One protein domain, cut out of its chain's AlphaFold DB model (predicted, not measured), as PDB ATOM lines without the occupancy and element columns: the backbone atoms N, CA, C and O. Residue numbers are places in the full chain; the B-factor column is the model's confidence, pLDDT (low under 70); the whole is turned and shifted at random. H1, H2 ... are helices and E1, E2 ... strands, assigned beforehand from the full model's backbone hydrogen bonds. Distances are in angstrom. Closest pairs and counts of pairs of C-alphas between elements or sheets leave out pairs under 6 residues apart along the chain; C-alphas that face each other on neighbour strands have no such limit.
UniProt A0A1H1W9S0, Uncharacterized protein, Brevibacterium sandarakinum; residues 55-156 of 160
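Overview. This is residues 55 to 156 of the 160 residues of an uncharacterized protein of Brevibacterium sandarakinum (UniProt A0A1H1W9S0). A long last helix, H3, runs past two small three-stranded sheets, packing with residues 140 to 151 on E4 and E5 of one and reaching E1 and E2 of the other with residues 147 to 155. The shorter helices H1 and H2 graze the sheet E1 E2 E3, and E6 lies nearest the middle. The printed part has 102 residues, with three named helices and six named strands in the order E1 E2 E3 E4 E5 H1 H2 E6 H3, both sheets antiparallel in chain order, class mixed. It is compact, with a radius of gyration of the C-alphas of 12.9 A and spans of 36 by 32 by 20 A.

Along the chain. E1, residues 55 to 58, begins at C-alpha 55 (92.438, 155.840, 140.461). E2 is residues 61 to 64, E3 67 to 70, E4 79 to 83, and E5 91 to 97, 16.2 A long. H1 is residues 100 to 107, H2 113 to 116 and E6 129 to 131. H3, residues 140 to 155, is 21.4 A long and ends at C-alpha 155 (105.754, 154.831, 153.207).

Arrangement. E1, E2 and E3 form a meander, each strand the antiparallel neighbour of the one before, with N 56 and O 63 at 2.8 A and N 64 and O 67 at 2.8 A. E5 pairs in staggered fashion, with E4 over residues 91 to 95 (N 81 and O 93, 3.0 A) and with E6 over 95 to 97 (N 96 and O 130, 2.8 A). H3 is on one face of this sheet, two layers, at a height of 9.1 A; the closest C-alphas of H3 and E5 are those of Val 144 and Thr 94, 6.8 A. In H1 and H3 every O i to N i+4 pair is within hydrogen-bond range; H2 is too short for one.

Size, cuts and confidence. The C-alphas of Asn 87 and Thr 156 are the farthest apart, 38.2 A. The printed part has no cut; the link H2 to E6 is long. The pLDDT is under 70 at residue 66, residues 84 to 91 and residues 110 to 126.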
ATOM      1  N   VAL A  55      91.176 156.109 139.774       76.94
ATOM      2  CA  VAL A  55      92.438 155.840 140.461       76.94
ATOM      3  C   VAL A  55      92.803 157.076 141.268       76.94
ATOM      4  O   VAL A  55      92.902 158.170 140.717       76.94
ATOM      5  N   ARG A  56      92.971 156.915 142.580       81.25
ATOM      6  CA  ARG A  56      93.279 158.009 143.504       81.25
ATOM      7  C   ARG A  56      94.585 157.719 144.227       81.25
ATOM      8  O   ARG A  56      94.740 156.655 144.827       81.25
ATOM      9  N   LEU A  57      95.499 158.679 144.167       81.56
ATOM     10  CA  LEU A  57      96.713 158.716 144.971       81.56
ATOM     11  C   LEU A  57      96.495 159.775 146.044       81.56
ATOM     12  O   LEU A  57      96.302 160.942 145.715       81.56
ATOM     13  N   ASP A  58      96.472 159.356 147.301       82.88
ATOM     14  CA  ASP A  58      96.256 160.228 148.452       82.88
ATOM     15  C   ASP A  58      97.388 160.027 149.468       82.88
ATOM     16  O   ASP A  58      98.089 159.017 149.427       82.88
ATOM     17  N   ALA A  59      97.563 160.950 150.409       81.25
ATOM     18  CA  ALA A  59      98.550 160.840 151.482       81.25
ATOM     19  C   ALA A  59      98.359 159.559 152.315       81.25
ATOM     20  O   ALA A  59      99.329 158.951 152.765       81.25
ATOM     21  N   PHE A  60      97.111 159.103 152.468       81.25
ATOM     22  CA  PHE A  60      96.779 157.886 153.213       81.25
ATOM     23  C   PHE A  60      97.063 156.589 152.446       81.25
ATOM     24  O   PHE A  60      97.175 155.533 153.069       81.25
ATOM     25  N   GLY A  61      97.169 156.630 151.114       84.12
ATOM     26  CA  GLY A  61      97.379 155.428 150.316       84.12
ATOM     27  C   GLY A  61      96.939 155.526 148.860       84.12
ATOM     28  O   GLY A  61      96.595 156.584 148.335       84.12
ATOM     29  N   VAL A  62      96.919 154.364 148.213       84.38
ATOM     30  CA  VAL A  62      96.511 154.191 146.817       84.38
ATOM     31  C   VAL A  62      95.145 153.524 146.760       84.38
ATOM     32  O   VAL A  62      94.917 152.504 147.412       84.38
ATOM     33  N   SER A  63      94.247 154.078 145.949       83.44
ATOM     34  CA  SER A  63      92.992 153.430 145.576       83.44
ATOM     35  C   SER A  63      92.937 153.224 144.065       83.44
ATOM     36  O   SER A  63      93.124 154.172 143.304       83.44
ATOM     37  N   LEU A  64      92.673 152.000 143.619       76.50
ATOM     38  CA  LEU A  64      92.631 151.613 142.208       76.50
ATOM     39  C   LEU A  64      91.269 151.022 141.885       76.50
ATOM     40  O   LEU A  64      90.957 149.922 142.335       76.50
ATOM     41  N   ARG A  65      90.466 151.732 141.087       74.75
ATOM     42  CA  ARG A  65      89.206 151.206 140.545       74.75
ATOM     43  C   ARG A  65      88.284 150.616 141.630       74.75
ATOM     44  O   ARG A  65      87.711 149.543 141.481       74.75
ATOM     45  N   GLY A  66      88.186 151.293 142.775       69.38
ATOM     46  CA  GLY A  66      87.396 150.839 143.929       69.38
ATOM     47  C   GLY A  66      88.077 149.820 144.855       69.38
ATOM     48  O   GLY A  66      87.456 149.411 145.829       69.38
ATOM     49  N   ILE A  67      89.330 149.434 144.593       73.44
ATOM     50  CA  ILE A  67      90.187 148.701 145.538       73.44
ATOM     51  C   ILE A  67      90.977 149.703 146.365       73.44
ATOM     52  O   ILE A  67      91.619 150.590 145.805       73.44
ATOM     53  N   GLY A  68      90.993 149.521 147.680       74.25
ATOM     54  CA  GLY A  68      91.693 150.390 148.620       74.25
ATOM     55  C   GLY A  68      90.747 151.161 149.546       74.25
ATOM     56  O   GLY A  68      89.565 150.836 149.621       74.25
ATOM     57  N   PRO A  69      91.266 152.142 150.301       84.12
ATOM     58  CA  PRO A  69      92.644 152.632 150.251       84.12
ATOM     59  C   PRO A  69      93.655 151.597 150.767       84.12
ATOM     60  O   PRO A  69      93.460 150.973 151.811       84.12
ATOM     61  N   ILE A  70      94.739 151.394 150.013       86.50
ATOM     62  CA  ILE A  70      95.882 150.569 150.416       86.50
ATOM     63  C   ILE A  70      96.970 151.510 150.945       86.50
ATOM     64  O   ILE A  70      97.472 152.324 150.167       86.50
ATOM     65  N   PRO A  71      97.343 151.420 152.235       88.88
ATOM     66  CA  PRO A  71      98.354 152.295 152.816       88.88
ATOM     67  C   PRO A  71      99.701 152.203 152.101       88.88
ATOM     68  O   PRO A  71     100.124 151.117 151.711       88.88
ATOM     69  N   TRP A  72     100.431 153.314 152.006       87.62
ATOM     70  CA  TRP A  72     101.767 153.325 151.394       87.62
ATOM     71  C   TRP A  72     102.767 152.403 152.101       87.62
ATOM     72  O   TRP A  72     103.602 151.796 151.439       87.62
ATOM     73  N   ALA A  73     102.643 152.240 153.421       87.62
ATOM     74  CA  ALA A  73     103.446 151.302 154.214       87.62
ATOM     75  C   ALA A  73     103.156 149.822 153.888       87.62
ATOM     76  O   ALA A  73     103.999 148.951 154.089       87.62
ATOM     77  N   ASP A  74     101.963 149.538 153.364       88.50
ATOM     78  CA  ASP A  74     101.528 148.207 152.942       88.50
ATOM     79  C   ASP A  74     102.003 147.901 151.493       88.50
ATOM     80  O   ASP A  74     101.872 146.764 151.020       88.50
ATOM     81  N   LEU A  75     102.614 148.877 150.806       88.06
ATOM     82  CA  LEU A  75     103.174 148.781 149.455       88.06
ATOM     83  C   LEU A  75     104.706 148.755 149.478       88.06
ATOM     84  O   LEU A  75     105.352 149.366 150.328       88.06
ATOM     85  N   ARG A  76     105.306 148.081 148.498       89.25
ATOM     86  CA  ARG A  76     106.747 148.159 148.222       89.25
ATOM     87  C   ARG A  76     107.025 149.137 147.086       89.25
ATOM     88  O   ARG A  76     106.124 149.466 146.315       89.25
ATOM     89  N   ALA A  77     108.286 149.556 146.984       87.62
ATOM     90  CA  ALA A  77     108.765 150.416 145.909       87.62
ATOM     91  C   ALA A  77     108.310 149.894 144.530       87.62
ATOM     92  O   ALA A  77     108.299 148.677 144.313       87.62
ATOM     93  N   PRO A  78     107.924 150.792 143.608       88.00
ATOM     94  CA  PRO A  78     107.483 150.390 142.283       88.00
ATOM     95  C   PRO A  78     108.618 149.707 141.516       88.00
ATOM     96  O   PRO A  78     109.767 150.148 141.544       88.00
ATOM     97  N   GLU A  79     108.281 148.643 140.797       86.56
ATOM     98  CA  GLU A  79     109.219 147.868 139.993       86.56
ATOM     99  C   GLU A  79     108.638 147.567 138.608       86.56
ATOM    100  O   GLU A  79     107.422 147.531 138.403       86.56
ATOM    101  N   ARG A  80     109.519 147.321 137.634       82.06
ATOM    102  CA  ARG A  80     109.117 146.805 136.323       82.06
ATOM    103  C   ARG A  80     109.132 145.290 136.358       82.06
ATOM    104  O   ARG A  80     110.203 144.676 136.340       82.06
ATOM    105  N   ARG A  81     107.951 144.683 136.331       79.25
ATOM    106  CA  ARG A  81     107.794 143.231 136.395       79.25
ATOM    107  C   ARG A  81     107.197 142.693 135.107       79.25
ATOM    108  O   ARG A  81     106.313 143.302 134.513       79.25
ATOM    109  N   TYR A  82     107.680 141.531 134.679       76.69
ATOM    110  CA  TYR A  82     107.021 140.786 133.616       76.69
ATOM    111  C   TYR A  82     105.717 140.197 134.152       76.69
ATOM    112  O   TYR A  82     105.738 139.398 135.097       76.69
ATOM    113  N   VAL A  83     104.591 140.608 133.576       73.50
ATOM    114  CA  VAL A  83     103.265 140.172 134.012       73.50
ATOM    115  C   VAL A  83     102.670 139.251 132.945       73.50
ATOM    116  O   VAL A  83     102.385 139.712 131.838       73.50
ATOM    117  N   PRO A  84     102.469 137.953 133.243       63.12
ATOM    118  CA  PRO A  84     101.838 137.039 132.302       63.12
ATOM    119  C   PRO A  84     100.340 137.352 132.194       63.12
ATOM    120  O   PRO A  84      99.626 137.374 133.200       63.12
ATOM    121  N   VAL A  85      99.856 137.576 130.973       63.25
ATOM    122  CA  VAL A  85      98.446 137.868 130.680       63.25
ATOM    123  C   VAL A  85      97.865 136.729 129.837       63.25
ATOM    124  O   VAL A  85      98.549 136.201 128.967       63.25
ATOM    125  N   LYS A  86      96.611 136.320 130.095       50.75
ATOM    126  CA  LYS A  86      96.035 135.054 129.592       50.75
ATOM    127  C   LYS A  86      96.010 134.895 128.060       50.75
ATOM    128  O   LYS A  86      95.963 133.760 127.616       50.75
ATOM    129  N   ASN A  87      96.065 135.971 127.266       46.88
ATOM    130  CA  ASN A  87      95.807 135.905 125.816       46.88
ATOM    131  C   ASN A  87      96.703 136.790 124.929       46.88
ATOM    132  O   ASN A  87      96.402 136.921 123.755       46.88
ATOM    133  N   ASP A  88      97.751 137.427 125.443       43.00
ATOM    134  CA  ASP A  88      98.701 138.183 124.613       43.00
ATOM    135  C   ASP A  88     100.016 138.320 125.369       43.00
ATOM    136  O   ASP A  88     100.002 138.459 126.594       43.00
ATOM    137  N   ILE A  89     101.114 138.249 124.612       44.59
ATOM    138  CA  ILE A  89     102.495 138.639 124.933       44.59
ATOM    139  C   ILE A  89     102.577 139.308 126.309       44.59
ATOM    140  O   ILE A  89     102.243 140.485 126.455       44.59
ATOM    141  N   GLY A  90     102.993 138.557 127.335       54.59
ATOM    142  CA  GLY A  90     103.260 139.163 128.636       54.59
ATOM    143  C   GLY A  90     104.198 140.355 128.440       54.59
ATOM    144  O   GLY A  90     105.161 140.282 127.675       54.59
ATOM    145  N   GLY A  91     103.856 141.476 129.063       64.75
ATOM    146  CA  GLY A  91     104.593 142.726 128.946       64.75
ATOM    147  C   GLY A  91     105.384 143.004 130.214       64.75
ATOM    148  O   GLY A  91     105.055 142.506 131.297       64.75
ATOM    149  N   ARG A  92     106.429 143.827 130.101       73.38
ATOM    150  CA  ARG A  92     106.983 144.486 131.287       73.38
ATOM    151  C   ARG A  92     106.003 145.587 131.666       73.38
ATOM    152  O   ARG A  92     105.875 146.557 130.936       73.38
ATOM    153  N   CYS A  93     105.306 145.406 132.777       76.31
ATOM    154  CA  CYS A  93     104.402 146.408 133.316       76.31
ATOM    155  C   CYS A  93     105.027 147.041 134.555       76.31
ATOM    156  O   CYS A  93     105.760 146.390 135.309       76.31
ATOM    157  N   THR A  94     104.699 148.305 134.782       78.88
ATOM    158  CA  THR A  94     105.005 148.979 136.038       78.88
ATOM    159  C   THR A  94     104.024 148.515 137.104       78.88
ATOM    160  O   THR A  94     102.805 148.590 136.928       78.88
ATOM    161  N   VAL A  95     104.555 148.011 138.215       84.69
ATOM    162  CA  VAL A  95     103.755 147.465 139.310       84.69
ATOM    163  C   VAL A  95     104.240 147.992 140.657       84.69
ATOM    164  O   VAL A  95     105.420 148.288 140.821       84.69
ATOM    165  N   MET A  96     103.345 148.065 141.640       87.19
ATOM    166  CA  MET A  96     103.708 148.199 143.052       87.19
ATOM    167  C   MET A  96     103.475 146.871 143.767       87.19
ATOM    168  O   MET A  96     102.324 146.450 143.901       87.19
ATOM    169  N   PRO A  97     104.527 146.185 144.237       88.75
ATOM    170  CA  PRO A  97     104.356 144.941 144.967       88.75
ATOM    171  C   PRO A  97     103.614 145.164 146.287       88.75
ATOM    172  O   PRO A  97     103.884 146.106 147.032       88.75
ATOM    173  N   LEU A  98     102.688 144.261 146.587       87.75
ATOM    174  CA  LEU A  98     101.921 144.242 147.824       87.75
ATOM    175  C   LEU A  98     102.692 143.470 148.901       87.75
ATOM    176  O   LEU A  98     103.187 142.366 148.654       87.75
ATOM    177  N   THR A  99     102.740 143.999 150.124       88.19
ATOM    178  CA  THR A  99     103.143 143.204 151.297       88.19
ATOM    179  C   THR A  99     102.130 142.083 151.567       88.19
ATOM    180  O   THR A  99     100.989 142.148 151.114       88.19
ATOM    181  N   GLN A 100     102.498 141.059 152.349       86.50
ATOM    182  CA  GLN A 100     101.547 140.002 152.739       86.50
ATOM    183  C   GLN A 100     100.306 140.566 153.450       86.50
ATOM    184  O   GLN A 100      99.190 140.114 153.202       86.50
ATOM    185  N   ARG A 101     100.488 141.601 154.282       85.00
ATOM    186  CA  ARG A 101      99.388 142.302 154.956       85.00
ATOM    187  C   ARG A 101      98.438 142.953 153.950       85.00
ATOM    188  O   ARG A 101      97.223 142.811 154.070       85.00
ATOM    189  N   ALA A 102      98.989 143.623 152.942       84.12
ATOM    190  CA  ALA A 102      98.208 144.248 151.884       84.12
ATOM    191  C   ALA A 102      97.476 143.216 151.021       84.12
ATOM    192  O   ALA A 102      96.308 143.410 150.702       84.12
ATOM    193  N   GLN A 103      98.124 142.091 150.701       84.38
ATOM    194  CA  GLN A 103      97.496 140.988 149.971       84.38
ATOM    195  C   GLN A 103      96.292 140.434 150.738       84.38
ATOM    196  O   GLN A 103      95.223 140.272 150.155       84.38
ATOM    197  N   ALA A 104      96.426 140.205 152.048       83.44
ATOM    198  CA  ALA A 104      95.310 139.766 152.884       83.44
ATOM    199  C   ALA A 104      94.163 140.791 152.882       83.44
ATOM    200  O   ALA A 104      93.012 140.422 152.669       83.44
ATOM    201  N   ARG A 105      94.479 142.085 153.031       81.06
ATOM    202  CA  ARG A 105      93.485 143.171 153.019       81.06
ATOM    203  C   ARG A 105      92.748 143.276 151.683       81.06
ATOM    204  O   ARG A 105      91.537 143.463 151.671       81.06
ATOM    205  N   VAL A 106      93.464 143.176 150.567       78.69
ATOM    206  CA  VAL A 106      92.867 143.237 149.226       78.69
ATOM    207  C   VAL A 106      91.955 142.033 148.987       78.69
ATOM    208  O   VAL A 106      90.863 142.208 148.462       78.69
ATOM    209  N   ARG A 107      92.329 140.833 149.454       77.12
ATOM    210  CA  ARG A 107      91.481 139.631 149.342       77.12
ATOM    211  C   ARG A 107      90.169 139.730 150.118       77.12
ATOM    212  O   ARG A 107      89.205 139.082 149.733       77.12
ATOM    213  N   THR A 108      90.136 140.497 151.208       77.44
ATOM    214  CA  THR A 108      88.913 140.705 152.000       77.44
ATOM    215  C   THR A 108      87.992 141.781 151.421       77.44
ATOM    216  O   THR A 108      86.886 141.953 151.926       77.44
ATOM    217  N   GLN A 109      88.427 142.529 150.400       73.38
ATOM    218  CA  GLN A 109      87.591 143.549 149.767       73.38
ATOM    219  C   GLN A 109      86.563 142.907 148.834       73.38
ATOM    220  O   GLN A 109      86.854 141.955 148.112       73.38
ATOM    221  N   THR A 110      85.344 143.437 148.876       58.41
ATOM    222  CA  THR A 110      84.191 142.923 148.139       58.41
ATOM    223  C   THR A 110      84.327 143.159 146.633       58.41
ATOM    224  O   THR A 110      84.739 144.234 146.194       58.41
ATOM    225  N   GLY A 111      83.897 142.175 145.842       62.53
ATOM    226  CA  GLY A 111      83.886 142.225 144.378       62.53
ATOM    227  C   GLY A 111      85.094 141.546 143.733       62.53
ATOM    228  O   GLY A 111      86.036 141.126 144.406       62.53
ATOM    229  N   ASP A 112      85.063 141.457 142.404       63.62
ATOM    230  CA  ASP A 112      86.121 140.854 141.591       63.62
ATOM    231  C   ASP A 112      87.354 141.760 141.523       63.62
ATOM    232  O   ASP A 112      87.743 142.267 140.470       63.62
ATOM    233  N   TRP A 113      87.996 141.984 142.670       61.38
ATOM    234  CA  TRP A 113      89.185 142.818 142.806       61.38
ATOM    235  C   TRP A 113      90.258 142.424 141.774       61.38
ATOM    236  O   TRP A 113      90.891 143.281 141.171       61.38
ATOM    237  N   GLN A 114      90.371 141.134 141.453       61.41
ATOM    238  CA  GLN A 114      91.279 140.587 140.438       61.41
ATOM    239  C   GLN A 114      91.070 141.172 139.033       61.41
ATOM    240  O   GLN A 114      92.043 141.345 138.298       61.41
ATOM    241  N   LEU A 115      89.830 141.513 138.667       59.38
ATOM    242  CA  LEU A 115      89.507 142.180 137.400       59.38
ATOM    243  C   LEU A 115      89.910 143.660 137.401       59.38
ATOM    244  O   LEU A 115      90.020 144.268 136.341       59.38
ATOM    245  N   ARG A 116      90.138 144.238 138.583       60.03
ATOM    246  CA  ARG A 116      90.355 145.674 138.786       60.03
ATOM    247  C   ARG A 116      91.821 146.023 139.052       60.03
ATOM    248  O   ARG A 116      92.218 147.155 138.793       60.03
ATOM    249  N   VAL A 117      92.640 145.061 139.496       57.88
ATOM    250  CA  VAL A 117      94.091 145.254 139.716       57.88
ATOM    251  C   VAL A 117      94.926 145.186 138.432       57.88
ATOM    252  O   VAL A 117      96.113 145.496 138.467       57.88
ATOM    253  N   GLY A 118      94.360 144.745 137.306       57.50
ATOM    254  CA  GLY A 118      95.135 144.488 136.094       57.50
ATOM    255  C   GLY A 118      94.361 144.576 134.782       57.50
ATOM    256  O   GLY A 118      93.148 144.761 134.785       57.50
ATOM    257  N   PRO A 119      95.057 144.454 133.635       49.75
ATOM    258  CA  PRO A 119      94.483 144.726 132.322       49.75
ATOM    259  C   PRO A 119      93.591 143.599 131.772       49.75
ATOM    260  O   PRO A 119      92.810 143.847 130.854       49.75
ATOM    261  N   ARG A 120      93.671 142.363 132.292       55.81
ATOM    262  CA  ARG A 120      92.846 141.195 131.898       55.81
ATOM    263  C   ARG A 120      92.773 140.193 133.067       55.81
ATOM    264  O   ARG A 120      93.665 140.238 133.911       55.81
ATOM    265  N   PRO A 121      91.785 139.272 133.116       50.62
ATOM    266  CA  PRO A 121      91.721 138.251 134.161       50.62
ATOM    267  C   PRO A 121      93.020 137.441 134.188       50.62
ATOM    268  O   PRO A 121      93.362 136.737 133.229       50.62
ATOM    269  N   TYR A 122      93.766 137.591 135.276       52.25
ATOM    270  CA  TYR A 122      94.982 136.832 135.510       52.25
ATOM    271  C   TYR A 122      94.638 135.354 135.698       52.25
ATOM    272  O   TYR A 122      93.625 134.998 136.290       52.25
ATOM    273  N   LEU A 123      95.505 134.472 135.197       42.34
ATOM    274  CA  LEU A 123      95.373 133.019 135.368       42.34
ATOM    275  C   LEU A 123      95.540 132.564 136.829       42.34
ATOM    276  O   LEU A 123      95.284 131.402 137.132       42.34
ATOM    277  N   ARG A 124      96.014 133.440 137.725       52.47
ATOM    278  CA  ARG A 124      96.293 133.120 139.128       52.47
ATOM    279  C   ARG A 124      95.443 133.984 140.053       52.47
ATOM    280  O   ARG A 124      95.425 135.200 139.923       52.47
ATOM    281  N   PHE A 125      94.811 133.320 141.019       55.41
ATOM    282  CA  PHE A 125      93.951 133.908 142.052       55.41
ATOM    283  C   PHE A 125      94.707 134.749 143.098       55.41
ATOM    284  O   PHE A 125      94.084 135.403 143.933       55.41
ATOM    285  N   ASP A 126      96.041 134.724 143.072       64.81
ATOM    286  CA  ASP A 126      96.894 135.473 143.985       64.81
ATOM    287  C   ASP A 126      97.724 136.493 143.204       64.81
ATOM    288  O   ASP A 126      98.642 136.123 142.467       64.81
ATOM    289  N   GLN A 127      97.370 137.771 143.344       70.88
ATOM    290  CA  GLN A 127      98.054 138.878 142.692       70.88
ATOM    291  C   GLN A 127      98.921 139.610 143.728       70.88
ATOM    292  O   GLN A 127      98.403 140.404 144.514       70.88
ATOM    293  N   PRO A 128     100.249 139.394 143.746       79.81
ATOM    294  CA  PRO A 128     101.117 139.966 144.771       79.81
ATOM    295  C   PRO A 128     101.523 141.417 144.470       79.81
ATOM    296  O   PRO A 128     102.504 141.906 145.026       79.81
ATOM    297  N   PHE A 129     100.831 142.103 143.560       81.38
ATOM    298  CA  PHE A 129     101.163 143.456 143.127       81.38
ATOM    299  C   PHE A 129      99.949 144.204 142.572       81.38
ATOM    300  O   PHE A 129      99.004 143.598 142.069       81.38
ATOM    301  N   LEU A 130     100.018 145.532 142.628       80.75
ATOM    302  CA  LEU A 130      99.114 146.462 141.964       80.75
ATOM    303  C   LEU A 130      99.696 146.863 140.614       80.75
ATOM    304  O   LEU A 130     100.846 147.296 140.566       80.75
ATOM    305  N   LEU A 131      98.932 146.749 139.528       79.31
ATOM    306  CA  LEU A 131      99.358 147.323 138.257       79.31
ATOM    307  C   LEU A 131      99.139 148.835 138.297       79.31
ATOM    308  O   LEU A 131      98.040 149.300 138.602       79.31
ATOM    309  N   LEU A 132     100.189 149.597 138.004       77.38
ATOM    310  CA  LEU A 132     100.085 151.047 137.964       77.38
ATOM    311  C   LEU A 132      99.520 151.468 136.604       77.38
ATOM    312  O   LEU A 132     100.018 151.000 135.575       77.38
ATOM    313  N   PRO A 133      98.475 152.313 136.568       73.50
ATOM    314  CA  PRO A 133      97.948 152.803 135.307       73.50
ATOM    315  C   PRO A 133      98.969 153.721 134.631       73.50
ATOM    316  O   PRO A 133      99.719 154.440 135.294       73.50
ATOM    317  N   GLY A 134      98.950 153.732 133.299       72.88
ATOM    318  CA  GLY A 134      99.576 154.812 132.550       72.88
ATOM    319  C   GLY A 134      98.879 156.133 132.872       72.88
ATOM    320  O   GLY A 134      97.655 156.178 133.005       72.88
ATOM    321  N   VAL A 135      99.654 157.204 133.006       74.44
ATOM    322  CA  VAL A 135      99.125 158.562 133.164       74.44
ATOM    323  C   VAL A 135      99.248 159.255 131.818       74.44
ATOM    324  O   VAL A 135     100.325 159.267 131.223       74.44
ATOM    325  N   GLN A 136      98.146 159.811 131.316       75.75
ATOM    326  CA  GLN A 136      98.162 160.512 130.037       75.75
ATOM    327  C   GLN A 136      99.161 161.675 130.090       75.75
ATOM    328  O   GLN A 136      99.116 162.500 130.998       75.75
ATOM    329  N   GLY A 137     100.072 161.720 129.116       79.12
ATOM    330  CA  GLY A 137     101.131 162.728 129.054       79.12
ATOM    331  C   GLY A 137     102.399 162.390 129.846       79.12
ATOM    332  O   GLY A 137     103.344 163.165 129.773       79.12
ATOM    333  N   LEU A 138     102.455 161.248 130.543       82.25
ATOM    334  CA  LEU A 138     103.676 160.736 131.166       82.25
ATOM    335  C   LEU A 138     104.143 159.453 130.477       82.25
ATOM    336  O   LEU A 138     103.359 158.540 130.204       82.25
ATOM    337  N   SER A 139     105.446 159.362 130.246       84.38
ATOM    338  CA  SER A 139     106.111 158.110 129.904       84.38
ATOM    339  C   SER A 139     106.065 157.127 131.075       84.38
ATOM    340  O   SER A 139     105.941 157.509 132.240       84.38
ATOM    341  N   GLU A 140     106.226 155.835 130.788       78.88
ATOM    342  CA  GLU A 140     106.255 154.801 131.830       78.88
ATOM    343  C   GLU A 140     107.331 155.067 132.894       78.88
ATOM    344  O   GLU A 140     107.103 154.816 134.075       78.88
ATOM    345  N   ASP A 141     108.484 155.616 132.502       83.69
ATOM    346  CA  ASP A 141     109.557 155.979 133.432       83.69
ATOM    347  C   ASP A 141     109.189 157.154 134.338       83.69
ATOM    348  O   ASP A 141     109.555 157.171 135.515       83.69
ATOM    349  N   GLU A 142     108.453 158.132 133.820       85.31
ATOM    350  CA  GLU A 142     107.937 159.243 134.621       85.31
ATOM    351  C   GLU A 142     106.871 158.767 135.600       85.31
ATOM    352  O   GLU A 142     106.885 159.186 136.757       85.31
ATOM    353  N   VAL A 143     106.016 157.832 135.180       82.56
ATOM    354  CA  VAL A 143     105.053 157.174 136.070       82.56
ATOM    355  C   VAL A 143     105.790 156.430 137.184       82.56
ATOM    356  O   VAL A 143     105.491 156.645 138.357       82.56
ATOM    357  N   VAL A 144     106.805 155.619 136.866       85.75
ATOM    358  CA  VAL A 144     107.618 154.929 137.886       85.75
ATOM    359  C   VAL A 144     108.222 155.932 138.868       85.75
ATOM    360  O   VAL A 144     108.110 155.733 140.078       85.75
ATOM    361  N   ARG A 145     108.824 157.022 138.376       87.75
ATOM    362  CA  ARG A 145     109.424 158.059 139.231       87.75
ATOM    363  C   ARG A 145     108.395 158.743 140.124       87.75
ATOM    364  O   ARG A 145     108.668 158.931 141.306       87.75
ATOM    365  N   LEU A 146     107.220 159.072 139.593       86.44
ATOM    366  CA  LEU A 146     106.125 159.686 140.344       86.44
ATOM    367  C   LEU A 146     105.680 158.787 141.501       86.44
ATOM    368  O   LEU A 146     105.637 159.222 142.652       86.44
ATOM    369  N   PHE A 147     105.397 157.517 141.208       86.44
ATOM    370  CA  PHE A 147     104.986 156.549 142.223       86.44
ATOM    371  C   PHE A 147     106.101 156.248 143.220       86.44
ATOM    372  O   PHE A 147     105.826 156.071 144.405       86.44
ATOM    373  N   HIS A 148     107.357 156.229 142.772       88.81
ATOM    374  CA  HIS A 148     108.500 156.044 143.656       88.81
ATOM    375  C   HIS A 148     108.634 157.222 144.621       88.81
ATOM    376  O   HIS A 148     108.860 157.011 145.807       88.81
ATOM    377  N   HIS A 149     108.453 158.451 144.132       88.19
ATOM    378  CA  HIS A 149     108.499 159.657 144.952       88.19
ATOM    379  C   HIS A 149     107.348 159.708 145.968       88.19
ATOM    380  O   HIS A 149     107.565 159.996 147.144       88.19
ATOM    381  N   ALA A 150     106.127 159.364 145.549       86.88
ATOM    382  CA  ALA A 150     104.993 159.248 146.463       86.88
ATOM    383  C   ALA A 150     105.256 158.180 147.537       86.88
ATOM    384  O   ALA A 150     105.124 158.443 148.731       86.88
ATOM    385  N   TRP A 151     105.713 156.997 147.126       88.75
ATOM    386  CA  TRP A 151     106.048 155.921 148.050       88.75
ATOM    387  C   TRP A 151     107.154 156.327 149.026       88.75
ATOM    388  O   TRP A 151     106.981 156.130 150.222       88.75
ATOM    389  N   SER A 152     108.248 156.949 148.579       87.75
ATOM    390  CA  SER A 152     109.324 157.376 149.485       87.75
ATOM    391  C   SER A 152     108.846 158.391 150.526       87.75
ATOM    392  O   SER A 152     109.256 158.324 151.684       87.75
ATOM    393  N   ASN A 153     107.945 159.296 150.133       87.44
ATOM    394  CA  ASN A 153     107.438 160.341 151.018       87.44
ATOM    395  C   ASN A 153     106.420 159.804 152.036       87.44
ATOM    396  O   ASN A 153     106.420 160.241 153.184       87.44
ATOM    397  N   PHE A 154     105.564 158.855 151.640       85.31
ATOM    398  CA  PHE A 154     104.437 158.410 152.469       85.31
ATOM    399  C   PHE A 154     104.614 157.026 153.116       85.31
ATOM    400  O   PHE A 154     103.916 156.718 154.081       85.31
ATOM    401  N   SER A 155     105.541 156.181 152.645       81.12
ATOM    402  CA  SER A 155     105.754 154.831 153.207       81.12
ATOM    403  C   SER A 155     106.469 154.837 154.559       81.12
ATOM    404  O   SER A 155     106.211 153.964 155.386       81.12
ATOM    405  N   THR A 156     107.331 155.827 154.802       71.12
ATOM    406  CA  THR A 156     108.219 155.871 155.976       71.12
ATOM    407  C   THR A 156     107.657 156.657 157.163       71.12
ATOM    408  O   THR A 156     108.246 156.631 158.239       71.12
TER     409      THR A 156